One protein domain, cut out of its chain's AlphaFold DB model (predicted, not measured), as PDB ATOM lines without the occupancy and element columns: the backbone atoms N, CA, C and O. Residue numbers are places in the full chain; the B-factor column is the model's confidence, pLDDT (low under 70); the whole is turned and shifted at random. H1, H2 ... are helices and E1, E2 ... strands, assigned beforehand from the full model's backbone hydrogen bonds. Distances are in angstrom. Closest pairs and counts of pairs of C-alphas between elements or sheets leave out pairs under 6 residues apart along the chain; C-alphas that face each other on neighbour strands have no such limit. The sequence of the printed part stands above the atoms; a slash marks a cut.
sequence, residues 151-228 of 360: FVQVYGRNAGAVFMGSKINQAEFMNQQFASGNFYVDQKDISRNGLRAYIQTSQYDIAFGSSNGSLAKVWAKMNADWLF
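What this domain is: This is residues 151 to 228 of the 360 residues of an uncharacterized protein of Deltaproteobacteria bacterium (UniProt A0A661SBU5). A narrow sheet of three strands makes the middle of a rod-shaped domain, with H4 covering one face slantwise and H2 beside the strands on the opposite face. The short helices H1 and H3 lie toward opposite ends of the rod, and a long loop, residues 203 to 215, leads from E3 to H4. The printed part has 78 residues with four named helices and three named strands, in the order E1 H1 H2 E2 H3 E3 H4; the sheet runs E2 E1 E3, is mixed, and the class is mixed, helices and strands. It is only just compact, close to loose, with a radius of gyration of the C-alphas of 13.5 A and spans of 45 by 20 by 20 A.

How they stand to each other: The inner strand E1, residues 151 to 156, is parallel to the edge strand E3, residues 197 to 202, at 17 degrees, with N 155 and O 200 within hydrogen-bond range at 2.8 A. The other edge strand, E2, residues 183 to 185, is antiparallel to E1 at 176 degrees, with N 184 and O 152 within range at 2.8 A. H4, residues 216 to 227, is on the sheet at a height of 6.7 A. It lies over E1, only just slantwise to the strands at 32 degrees on the local plane, and its closest C-alphas to E1 are those of Ala 220 and Val 154, 5.1 A apart. H2, residues 170 to 179, is on the opposite face, over none of the strands, but only just, with 2 of its C-alphas falling on E1. Its closest C-alphas to E1 are those of Met 174 and Tyr 155, 6.4 A apart. H2 and H4 are close but not clearly touching, with the C-alphas of Gln 177 and Ala 216 7.4 A apart. H1, residues 159 to 163, is not on the sheet. H3, residues 187 to 193, is not on it either, but only just, with 4 pairs of C-alphas within 10 A. In H1, H2 and H4 every O i to N i+4 pair is within hydrogen-bond range; in H3, 2 of 3 are.

Where its parts are: E1 begins at C-alpha 151, (-41.340, 3.910, -57.555), and is 16.8 A long; E3 is 16.1 A and E2 6.6 A. H4 is 15.8 A long, from C-alpha 216 at (-32.367, 2.909, -46.848) to C-alpha 227 at (-35.546, 10.536, -60.369). H2 measures 14.2 A, H3 9.9 A and H1 6.1 A.

The domain as a whole: The two C-alphas farthest apart, those of Gly 165 and Arg 192, are 45.1 A apart. The printed part has no cut, and the link from E3 to H4 is long, with 13 residues. Mean pLDDT of the printed part is 82.3; residues 159 to 166 and 206 to 213 are under 70.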
ATOM      1  N   PHE A 151     -41.636   4.685 -58.745       97.25
ATOM      2  CA  PHE A 151     -41.340   3.910 -57.555       97.25
ATOM      3  C   PHE A 151     -39.827   3.845 -57.384       97.25
ATOM      4  O   PHE A 151     -39.119   3.415 -58.291       97.25
ATOM      5  N   VAL A 152     -39.329   4.283 -56.236       96.31
ATOM      6  CA  VAL A 152     -37.911   4.205 -55.884       96.31
ATOM      7  C   VAL A 152     -37.779   3.388 -54.621       96.31
ATOM      8  O   VAL A 152     -38.449   3.667 -53.631       96.31
ATOM      9  N   GLN A 153     -36.883   2.415 -54.636       95.44
ATOM     10  CA  GLN A 153     -36.560   1.611 -53.475       95.44
ATOM     11  C   GLN A 153     -35.053   1.486 -53.336       95.44
ATOM     12  O   GLN A 153     -34.341   1.244 -54.312       95.44
ATOM     13  N   VAL A 154     -34.568   1.633 -52.108       92.81
ATOM     14  CA  VAL A 154     -33.162   1.405 -51.799       92.81
ATOM     15  C   VAL A 154     -33.077   0.332 -50.732       92.81
ATOM     16  O   VAL A 154     -33.756   0.422 -49.720       92.81
ATOM     17  N   TYR A 155     -32.259  -0.688 -50.944       91.44
ATOM     18  CA  TYR A 155     -31.897  -1.660 -49.918       91.44
ATOM     19  C   TYR A 155     -30.548  -1.303 -49.321       91.44
ATOM     20  O   TYR A 155     -29.667  -0.799 -50.011       91.44
ATOM     21  N   GLY A 156     -30.372  -1.587 -48.041       88.00
ATOM     22  CA  GLY A 156     -29.070  -1.518 -47.397       88.00
ATOM     23  C   GLY A 156     -28.420  -2.891 -47.320       88.00
ATOM     24  O   GLY A 156     -29.099  -3.915 -47.198       88.00
ATOM     25  N   ARG A 157     -27.091  -2.936 -47.358       84.56
ATOM     26  CA  ARG A 157     -26.365  -4.145 -46.967       84.56
ATOM     27  C   ARG A 157     -26.420  -4.309 -45.451       84.56
ATOM     28  O   ARG A 157     -26.252  -3.339 -44.720       84.56
ATOM     29  N   ASN A 158     -26.599  -5.539 -44.980       75.62
ATOM     30  CA  ASN A 158     -26.545  -5.869 -43.562       75.62
ATOM     31  C   ASN A 158     -25.095  -5.778 -43.047       75.62
ATOM     32  O   ASN A 158     -24.404  -6.783 -42.880       75.62
ATOM     33  N   ALA A 159     -24.615  -4.556 -42.817       68.50
ATOM     34  CA  ALA A 159     -23.305  -4.309 -42.225       68.50
ATOM     35  C   ALA A 159     -23.239  -4.824 -40.774       68.50
ATOM     36  O   ALA A 159     -22.182  -5.250 -40.315       68.50
ATOM     37  N   GLY A 160     -24.375  -4.873 -40.067       64.94
ATOM     38  CA  GLY A 160     -24.472  -5.408 -38.707       64.94
ATOM     39  C   GLY A 160     -24.108  -6.893 -38.593       64.94
ATOM     40  O   GLY A 160     -23.568  -7.302 -37.569       64.94
ATOM     41  N   ALA A 161     -24.325  -7.700 -39.635       62.97
ATOM     42  CA  ALA A 161     -23.853  -9.088 -39.664       62.97
ATOM     43  C   ALA A 161     -22.317  -9.180 -39.694       62.97
ATOM     44  O   ALA A 161     -21.739 -10.073 -39.081       62.97
ATOM     45  N   VAL A 162     -21.657  -8.235 -40.370       63.62
ATOM     46  CA  VAL A 162     -20.194  -8.208 -40.521       63.62
ATOM     47  C   VAL A 162     -19.514  -7.571 -39.307       63.62
ATOM     48  O   VAL A 162     -18.494  -8.076 -38.850       63.62
ATOM     49  N   PHE A 163     -20.073  -6.481 -38.772       62.78
ATOM     50  CA  PHE A 163     -19.424  -5.675 -37.729       62.78
ATOM     51  C   PHE A 163     -19.984  -5.882 -36.315       62.78
ATOM     52  O   PHE A 163     -19.275  -5.623 -35.350       62.78
ATOM     53  N   MET A 164     -21.233  -6.339 -36.171       63.09
ATOM     54  CA  MET A 164     -21.910  -6.489 -34.869       63.09
ATOM     55  C   MET A 164     -22.373  -7.926 -34.580       63.09
ATOM     56  O   MET A 164     -23.103  -8.155 -33.619       63.09
ATOM     57  N   GLY A 165     -21.978  -8.902 -35.407       65.00
ATOM     58  CA  GLY A 165     -22.320 -10.315 -35.206       65.00
ATOM     59  C   GLY A 165     -23.818 -10.627 -35.301       65.00
ATOM     60  O   GLY A 165     -24.275 -11.621 -34.736       65.00
ATOM     61  N   SER A 166     -24.602  -9.784 -35.989       67.12
ATOM     62  CA  SER A 166     -26.032 -10.037 -36.196       67.12
ATOM     63  C   SER A 166     -26.248 -11.358 -36.943       67.12
ATOM     64  O   SER A 166     -25.670 -11.579 -38.006       67.12
ATOM     65  N   LYS A 167     -27.111 -12.227 -36.400       73.38
ATOM     66  CA  LYS A 167     -27.467 -13.529 -36.999       73.38
ATOM     67  C   LYS A 167     -28.516 -13.428 -38.111       73.38
ATOM     68  O   LYS A 167     -28.852 -14.442 -38.714       73.38
ATOM     69  N   ILE A 168     -29.049 -12.232 -38.359       75.31
ATOM     70  CA  ILE A 168     -30.077 -12.011 -39.380       75.31
ATOM     71  C   ILE A 168     -29.422 -12.154 -40.754       75.31
ATOM     72  O   ILE A 168     -28.430 -11.482 -41.051       75.31
ATOM     73  N   ASN A 169     -29.968 -13.017 -41.609       84.06
ATOM     74  CA  ASN A 169     -29.452 -13.168 -42.969       84.06
ATOM     75  C   ASN A 169     -29.815 -11.940 -43.839       84.06
ATOM     76  O   ASN A 169     -30.682 -11.132 -43.501       84.06
ATOM     77  N   GLN A 170     -29.141 -11.756 -44.978       84.06
ATOM     78  CA  GLN A 170     -29.369 -10.576 -45.830       84.06
ATOM     79  C   GLN A 170     -30.812 -10.493 -46.364       84.06
ATOM     80  O   GLN A 170     -31.325  -9.390 -46.550       84.06
ATOM     81  N   ALA A 171     -31.474 -11.628 -46.600       85.88
ATOM     82  CA  ALA A 171     -32.840 -11.666 -47.117       85.88
ATOM     83  C   ALA A 171     -33.865 -11.208 -46.064       85.88
ATOM     84  O   ALA A 171     -34.722 -10.374 -46.348       85.88
ATOM     85  N   GLU A 172     -33.736 -11.684 -44.828       85.50
ATOM     86  CA  GLU A 172     -34.524 -11.241 -43.676       85.50
ATOM     87  C   GLU A 172     -34.315  -9.754 -43.406       85.50
ATOM     88  O   GLU A 172     -35.281  -9.034 -43.162       85.50
ATOM     89  N   PHE A 173     -33.075  -9.269 -43.526       83.56
ATOM     90  CA  PHE A 173     -32.778  -7.847 -43.389       83.56
ATOM     91  C   PHE A 173     -33.477  -7.007 -44.469       83.56
ATOM     92  O   PHE A 173     -34.107  -6.000 -44.152       83.56
ATOM     93  N   MET A 174     -33.452  -7.444 -45.734       87.19
ATOM     94  CA  MET A 174     -34.190  -6.776 -46.815       87.19
ATOM     95  C   MET A 174     -35.707  -6.796 -46.583       87.19
ATOM     96  O   MET A 174     -36.368  -5.784 -46.816       87.19
ATOM     97  N   ASN A 175     -36.260  -7.898 -46.069       87.62
ATOM     98  CA  ASN A 175     -37.682  -7.991 -45.726       87.62
ATOM     99  C   ASN A 175     -38.060  -7.034 -44.588       87.62
ATOM    100  O   ASN A 175     -39.088  -6.360 -44.660       87.62
ATOM    101  N   GLN A 176     -37.213  -6.917 -43.563       85.31
ATOM    102  CA  GLN A 176     -37.401  -5.946 -42.485       85.31
ATOM    103  C   GLN A 176     -37.316  -4.504 -43.004       85.31
ATOM    104  O   GLN A 176     -38.134  -3.667 -42.622       85.31
ATOM    105  N   GLN A 177     -36.385  -4.203 -43.916       85.94
ATOM    106  CA  GLN A 177     -36.287  -2.885 -44.559       85.94
ATOM    107  C   GLN A 177     -37.519  -2.560 -45.407       85.94
ATOM    108  O   GLN A 177     -38.014  -1.433 -45.359       85.94
ATOM    109  N   PHE A 178     -38.037  -3.545 -46.141       89.19
ATOM    110  CA  PHE A 178     -39.278  -3.401 -46.893       89.19
ATOM    111  C   PHE A 178     -40.455  -3.093 -45.968       89.19
ATOM    112  O   PHE A 178     -41.158  -2.105 -46.178       89.19
ATOM    113  N   ALA A 179     -40.614  -3.874 -44.895       87.38
ATOM    114  CA  ALA A 179     -41.637  -3.644 -43.876       87.38
ATOM    115  C   ALA A 179     -41.485  -2.275 -43.185       87.38
ATOM    116  O   ALA A 179     -42.476  -1.650 -42.818       87.38
ATOM    117  N   SER A 180     -40.253  -1.769 -43.074       84.50
ATOM    118  CA  SER A 180     -39.941  -0.440 -42.526       84.50
ATOM    119  C   SER A 180     -40.203   0.716 -43.509       84.50
ATOM    120  O   SER A 180     -40.050   1.892 -43.154       84.50
ATOM    121  N   GLY A 181     -40.599   0.410 -44.748       88.81
ATOM    122  CA  GLY A 181     -40.915   1.397 -45.775       88.81
ATOM    123  C   GLY A 181     -39.678   2.023 -46.416       88.81
ATOM    124  O   GLY A 181     -39.599   3.245 -46.530       88.81
ATOM    125  N   ASN A 182     -38.709   1.210 -46.848       90.94
ATOM    126  CA  ASN A 182     -37.508   1.649 -47.575       90.94
ATOM    127  C   ASN A 182     -37.755   2.096 -49.034       90.94
ATOM    128  O   ASN A 182     -36.871   1.994 -49.889       90.94
ATOM    129  N   PHE A 183     -38.960   2.568 -49.336       94.25
ATOM    130  CA  PHE A 183     -39.381   2.952 -50.674       94.25
ATOM    131  C   PHE A 183     -40.128   4.285 -50.666       94.25
ATOM    132  O   PHE A 183     -40.667   4.729 -49.653       94.25
ATOM    133  N   TYR A 184     -40.173   4.917 -51.832       93.75
ATOM    134  CA  TYR A 184     -40.927   6.128 -52.101       93.75
ATOM    135  C   TYR A 184     -41.741   5.941 -53.382       93.75
ATOM    136  O   TYR A 184     -41.231   5.441 -54.387       93.75
ATOM    137  N   VAL A 185     -43.024   6.308 -53.338       95.62
ATOM    138  CA  VAL A 185     -44.010   5.911 -54.349       95.62
ATOM    139  C   VAL A 185     -44.892   7.085 -54.772       95.62
ATOM    140  O   VAL A 185     -45.443   7.790 -53.929       95.62
ATOM    141  N   ASP A 186     -45.069   7.270 -56.081       93.56
ATOM    142  CA  ASP A 186     -46.104   8.138 -56.648       93.56
ATOM    143  C   ASP A 186     -47.305   7.285 -57.080       93.56
ATOM    144  O   ASP A 186     -47.430   6.862 -58.229       93.56
ATOM    145  N   GLN A 187     -48.202   7.012 -56.129       94.31
ATOM    146  CA  GLN A 187     -49.382   6.169 -56.359       94.31
ATOM    147  C   GLN A 187     -50.281   6.709 -57.477       94.31
ATOM    148  O   GLN A 187     -50.842   5.931 -58.247       94.31
ATOM    149  N   LYS A 188     -50.404   8.040 -57.587       91.31
ATOM    150  CA  LYS A 188     -51.241   8.679 -58.610       91.31
ATOM    151  C   LYS A 188     -50.646   8.489 -59.992       91.31
ATOM    152  O   LYS A 188     -51.384   8.397 -60.968       91.31
ATOM    153  N   ASP A 189     -49.326   8.534 -60.115       90.88
ATOM    154  CA  ASP A 189     -48.672   8.262 -61.387       90.88
ATOM    155  C   ASP A 189     -48.732   6.775 -61.756       90.88
ATOM    156  O   ASP A 189     -49.079   6.449 -62.889       90.88
ATOM    157  N   ILE A 190     -48.515   5.878 -60.790       95.69
ATOM    158  CA  ILE A 190     -48.614   4.424 -60.995       95.69
ATOM    159  C   ILE A 190     -50.009   4.017 -61.461       95.69
ATOM    160  O   ILE A 190     -50.134   3.227 -62.395       95.69
ATOM    161  N   SER A 191     -51.066   4.577 -60.867       95.38
ATOM    162  CA  SER A 191     -52.440   4.250 -61.260       95.38
ATOM    163  C   SER A 191     -52.769   4.668 -62.697       95.38
ATOM    164  O   SER A 191     -53.688   4.120 -63.294       95.38
ATOM    165  N   ARG A 192     -52.049   5.654 -63.248       94.62
ATOM    166  CA  ARG A 192     -52.267   6.181 -64.605       94.62
ATOM    167  C   ARG A 192     -51.336   5.559 -65.642       94.62
ATOM    168  O   ARG A 192     -51.758   5.356 -66.773       94.62
ATOM    169  N   ASN A 193     -50.088   5.278 -65.268       94.12
ATOM    170  CA  ASN A 193     -49.003   4.949 -66.201       94.12
ATOM    171  C   ASN A 193     -48.318   3.599 -65.913       94.12
ATOM    172  O   ASN A 193     -47.362   3.229 -66.597       94.12
ATOM    173  N   GLY A 194     -48.804   2.853 -64.918       96.88
ATOM    174  CA  GLY A 194     -48.209   1.599 -64.464       96.88
ATOM    175  C   GLY A 194     -46.957   1.796 -63.603       96.88
ATOM    176  O   GLY A 194     -46.455   2.906 -63.419       96.88
ATOM    177  N   LEU A 195     -46.447   0.691 -63.051       96.50
ATOM    178  CA  LEU A 195     -45.268   0.693 -62.185       96.50
ATOM    179  C   LEU A 195     -43.976   0.842 -63.005       96.50
ATOM    180  O   LEU A 195     -43.682   0.031 -63.885       96.50
ATOM    181  N   ARG A 196     -43.177   1.857 -62.674       96.75
ATOM    182  CA  ARG A 196     -41.833   2.104 -63.209       96.75
ATOM    183  C   ARG A 196     -40.850   2.210 -62.047       96.75
ATOM    184  O   ARG A 196     -40.668   3.279 -61.457       96.75
ATOM    185  N   ALA A 197     -40.274   1.064 -61.698       96.88
ATOM    186  CA  ALA A 197     -39.440   0.903 -60.518       96.88
ATOM    187  C   ALA A 197     -37.964   1.225 -60.786       96.88
ATOM    188  O   ALA A 197     -37.392   0.806 -61.790       96.88
ATOM    189  N   TYR A 198     -37.345   1.907 -59.828       96.00
ATOM    190  CA  TYR A 198     -35.905   2.046 -59.680       96.00
ATOM    191  C   TYR A 198     -35.502   1.422 -58.346       96.00
ATOM    192  O   TYR A 198     -35.877   1.919 -57.284       96.00
ATOM    193  N   ILE A 199     -34.777   0.307 -58.406       95.19
ATOM    194  CA  ILE A 199     -34.367  -0.463 -57.230       95.19
ATOM    195  C   ILE A 199     -32.846  -0.479 -57.186       95.19
ATOM    196  O   ILE A 199     -32.195  -0.822 -58.171       95.19
ATOM    197  N   GLN A 200     -32.284  -0.116 -56.040       92.81
ATOM    198  CA  GLN A 200     -30.842  -0.034 -55.851       92.81
ATOM    199  C   GLN A 200     -30.443  -0.599 -54.491       92.81
ATOM    200  O   GLN A 200     -31.204  -0.517 -53.534       92.81
ATOM    201  N   THR A 201     -29.227  -1.127 -54.382       89.69
ATOM    202  CA  THR A 201     -28.647  -1.532 -53.097       89.69
ATOM    203  C   THR A 201     -27.502  -0.591 -52.745       89.69
ATOM    204  O   THR A 201     -26.584  -0.403 -53.543       89.69
ATOM    205  N   SER A 202     -27.544   0.001 -51.555       87.44
ATOM    206  CA  SER A 202     -26.460   0.795 -50.987       87.44
ATOM    207  C   SER A 202     -25.612  -0.059 -50.047       87.44
ATOM    208  O   SER A 202     -26.122  -0.766 -49.177       87.44
ATOM    209  N   GLN A 203     -24.295   0.040 -50.209       83.00
ATOM    210  CA  GLN A 203     -23.319  -0.554 -49.292       83.00
ATOM    211  C   GLN A 203     -23.181   0.263 -47.994       83.00
ATOM    212  O   GLN A 203     -22.633  -0.227 -47.014       83.00
ATOM    213  N   TYR A 204     -23.702   1.493 -47.983       75.69
ATOM    214  CA  TYR A 204     -23.526   2.491 -46.925       75.69
ATOM    215  C   TYR A 204     -24.731   2.579 -46.005       75.69
ATOM    216  O   TYR A 204     -25.215   3.661 -45.669       75.69
ATOM    217  N   ASP A 205     -25.242   1.419 -45.620       73.62
ATOM    218  CA  ASP A 205     -26.312   1.338 -44.648       73.62
ATOM    219  C   ASP A 205     -25.742   0.975 -43.281       73.62
ATOM    220  O   ASP A 205     -25.561  -0.192 -42.936       73.62
ATOM    221  N   ILE A 206     -25.396   2.010 -42.522       65.25
ATOM    222  CA  ILE A 206     -24.955   1.863 -41.143       65.25
ATOM    223  C   ILE A 206     -26.202   2.048 -40.285       65.25
ATOM    224  O   ILE A 206     -26.779   3.134 -40.239       65.25
ATOM    225  N   ALA A 207     -26.650   0.976 -39.633       58.00
ATOM    226  CA  ALA A 207     -27.713   1.058 -38.643       58.00
ATOM    227  C   ALA A 207     -27.200   1.877 -37.446       58.00
ATOM    228  O   ALA A 207     -26.506   1.352 -36.576       58.00
ATOM    229  N   PHE A 208     -27.496   3.176 -37.414       52.59
ATOM    230  CA  PHE A 208     -27.141   4.039 -36.291       52.59
ATOM    231  C   PHE A 208     -28.090   3.778 -35.118       52.59
ATOM    232  O   PHE A 208     -29.111   4.445 -34.979       52.59
ATOM    233  N   GLY A 209     -27.756   2.769 -34.308       47.22
ATOM    234  CA  GLY A 209     -27.979   2.722 -32.853       47.22
ATOM    235  C   GLY A 209     -29.371   3.008 -32.277       47.22
ATOM    236  O   GLY A 209     -29.481   3.172 -31.069       47.22
ATOM    237  N   SER A 210     -30.440   3.058 -33.066       43.72
ATOM    238  CA  SER A 210     -31.799   3.241 -32.564       43.72
ATOM    239  C   SER A 210     -32.772   2.343 -33.312       43.72
ATOM    240  O   SER A 210     -32.551   1.954 -34.459       43.72
ATOM    241  N   SER A 211     -33.882   2.038 -32.653       48.53
ATOM    242  CA  SER A 211     -35.046   1.296 -33.146       48.53
ATOM    243  C   SER A 211     -35.666   1.827 -34.454       48.53
ATOM    244  O   SER A 211     -36.613   1.228 -34.955       48.53
ATOM    245  N   ASN A 212     -35.126   2.906 -35.036       49.34
ATOM    246  CA  ASN A 212     -35.618   3.582 -36.237       49.34
ATOM    247  C   ASN A 212     -34.864   3.256 -37.536       49.34
ATOM    248  O   ASN A 212     -35.045   3.958 -38.528       49.34
ATOM    249  N   GLY A 213     -34.118   2.152 -37.568       60.44
ATOM    250  CA  GLY A 213     -33.881   1.415 -38.806       60.44
ATOM    251  C   GLY A 213     -32.945   2.074 -39.823       60.44
ATOM    252  O   GLY A 213     -32.547   3.229 -39.751       60.44
ATOM    253  N   SER A 214     -32.551   1.241 -40.771       74.12
ATOM    254  CA  SER A 214     -31.724   1.530 -41.938       74.12
ATOM    255  C   SER A 214     -31.882   2.934 -42.563       74.12
ATOM    256  O   SER A 214     -32.993   3.430 -42.774       74.12
ATOM    257  N   LEU A 215     -30.763   3.510 -43.019       80.38
ATOM    258  CA  LEU A 215     -30.729   4.717 -43.856       80.38
ATOM    259  C   LEU A 215     -31.379   4.505 -45.231       80.38
ATOM    260  O   LEU A 215     -31.632   5.467 -45.951       80.38
ATOM    261  N   ALA A 216     -31.703   3.266 -45.602       86.31
ATOM    262  CA  ALA A 216     -32.367   2.909 -46.848       86.31
ATOM    263  C   ALA A 216     -33.625   3.740 -47.143       86.31
ATOM    264  O   ALA A 216     -33.843   4.151 -48.281       86.31
ATOM    265  N   LYS A 217     -34.433   4.053 -46.123       86.38
ATOM    266  CA  LYS A 217     -35.622   4.906 -46.285       86.38
ATOM    267  C   LYS A 217     -35.260   6.334 -46.692       86.38
ATOM    268  O   LYS A 217     -35.910   6.930 -47.552       86.38
ATOM    269  N   VAL A 218     -34.208   6.871 -46.086       84.25
ATOM    270  CA  VAL A 218     -33.675   8.195 -46.405       84.25
ATOM    271  C   VAL A 218     -33.107   8.201 -47.822       84.25
ATOM    272  O   VAL A 218     -33.455   9.067 -48.624       84.25
ATOM    273  N   TRP A 219     -32.322   7.180 -48.161       87.81
ATOM    274  CA  TRP A 219     -31.768   6.973 -49.494       87.81
ATOM    275  C   TRP A 219     -32.842   6.880 -50.577       87.81
ATOM    276  O   TRP A 219     -32.715   7.528 -51.615       87.81
ATOM    277  N   ALA A 220     -33.932   6.153 -50.332       90.50
ATOM    278  CA  ALA A 220     -35.052   6.075 -51.266       90.50
ATOM    279  C   ALA A 220     -35.701   7.443 -51.506       90.50
ATOM    280  O   ALA A 220     -36.009   7.786 -52.647       90.50
ATOM    281  N   LYS A 221     -35.854   8.259 -50.458       86.56
ATOM    282  CA  LYS A 221     -36.396   9.617 -50.586       86.56
ATOM    283  C   LYS A 221     -35.457  10.545 -51.365       86.56
ATOM    284  O   LYS A 221     -35.927  11.294 -52.216       86.56
ATOM    285  N   MET A 222     -34.150  10.473 -51.109       84.19
ATOM    286  CA  MET A 222     -33.140  11.254 -51.837       84.19
ATOM    287  C   MET A 222     -33.090  10.876 -53.320       84.19
ATOM    288  O   MET A 222     -33.131  11.748 -54.185       84.19
ATOM    289  N   ASN A 223     -33.097   9.579 -53.635       89.00
ATOM    290  CA  ASN A 223     -33.162   9.110 -55.018       89.00
ATOM    291  C   ASN A 223     -34.478   9.514 -55.701       89.00
ATOM    292  O   ASN A 223     -34.467   9.904 -56.867       89.00
ATOM    293  N   ALA A 224     -35.613   9.462 -54.998       89.06
ATOM    294  CA  ALA A 224     -36.894   9.897 -55.550       89.06
ATOM    295  C   ALA A 224     -36.907  11.383 -55.907       89.06
ATOM    296  O   ALA A 224     -37.425  11.744 -56.957       89.06
ATOM    297  N   ASP A 225     -36.290  12.232 -55.086       83.25
ATOM    298  CA  ASP A 225     -36.156  13.666 -55.356       83.25
ATOM    299  C   ASP A 225     -35.437  13.946 -56.692       83.25
ATOM    300  O   ASP A 225     -35.789  14.865 -57.436       83.25
ATOM    301  N   TRP A 226     -34.460  13.106 -57.039       80.75
ATOM    302  CA  TRP A 226     -33.724  13.220 -58.294       80.75
ATOM    303  C   TRP A 226     -34.447  12.570 -59.484       80.75
ATOM    304  O   TRP A 226     -34.512  13.163 -60.568       80.75
ATOM    305  N   LEU A 227     -35.008  11.375 -59.294       88.56
ATOM    306  CA  LEU A 227     -35.546  10.536 -60.369       88.56
ATOM    307  C   LEU A 227     -36.999  10.855 -60.731       88.56
ATOM    308  O   LEU A 227     -37.398  10.708 -61.891       88.56
ATOM    309  N   PHE A 228     -37.812  11.283 -59.762       88.50
ATOM    310  CA  PHE A 228     -39.222  11.550 -60.023       88.50
ATOM    311  C   PHE A 228     -39.373  12.704 -61.004       88.50
ATOM    312  O   PHE A 228     -38.592  13.657 -61.043       88.50
TER     313      PHE A 228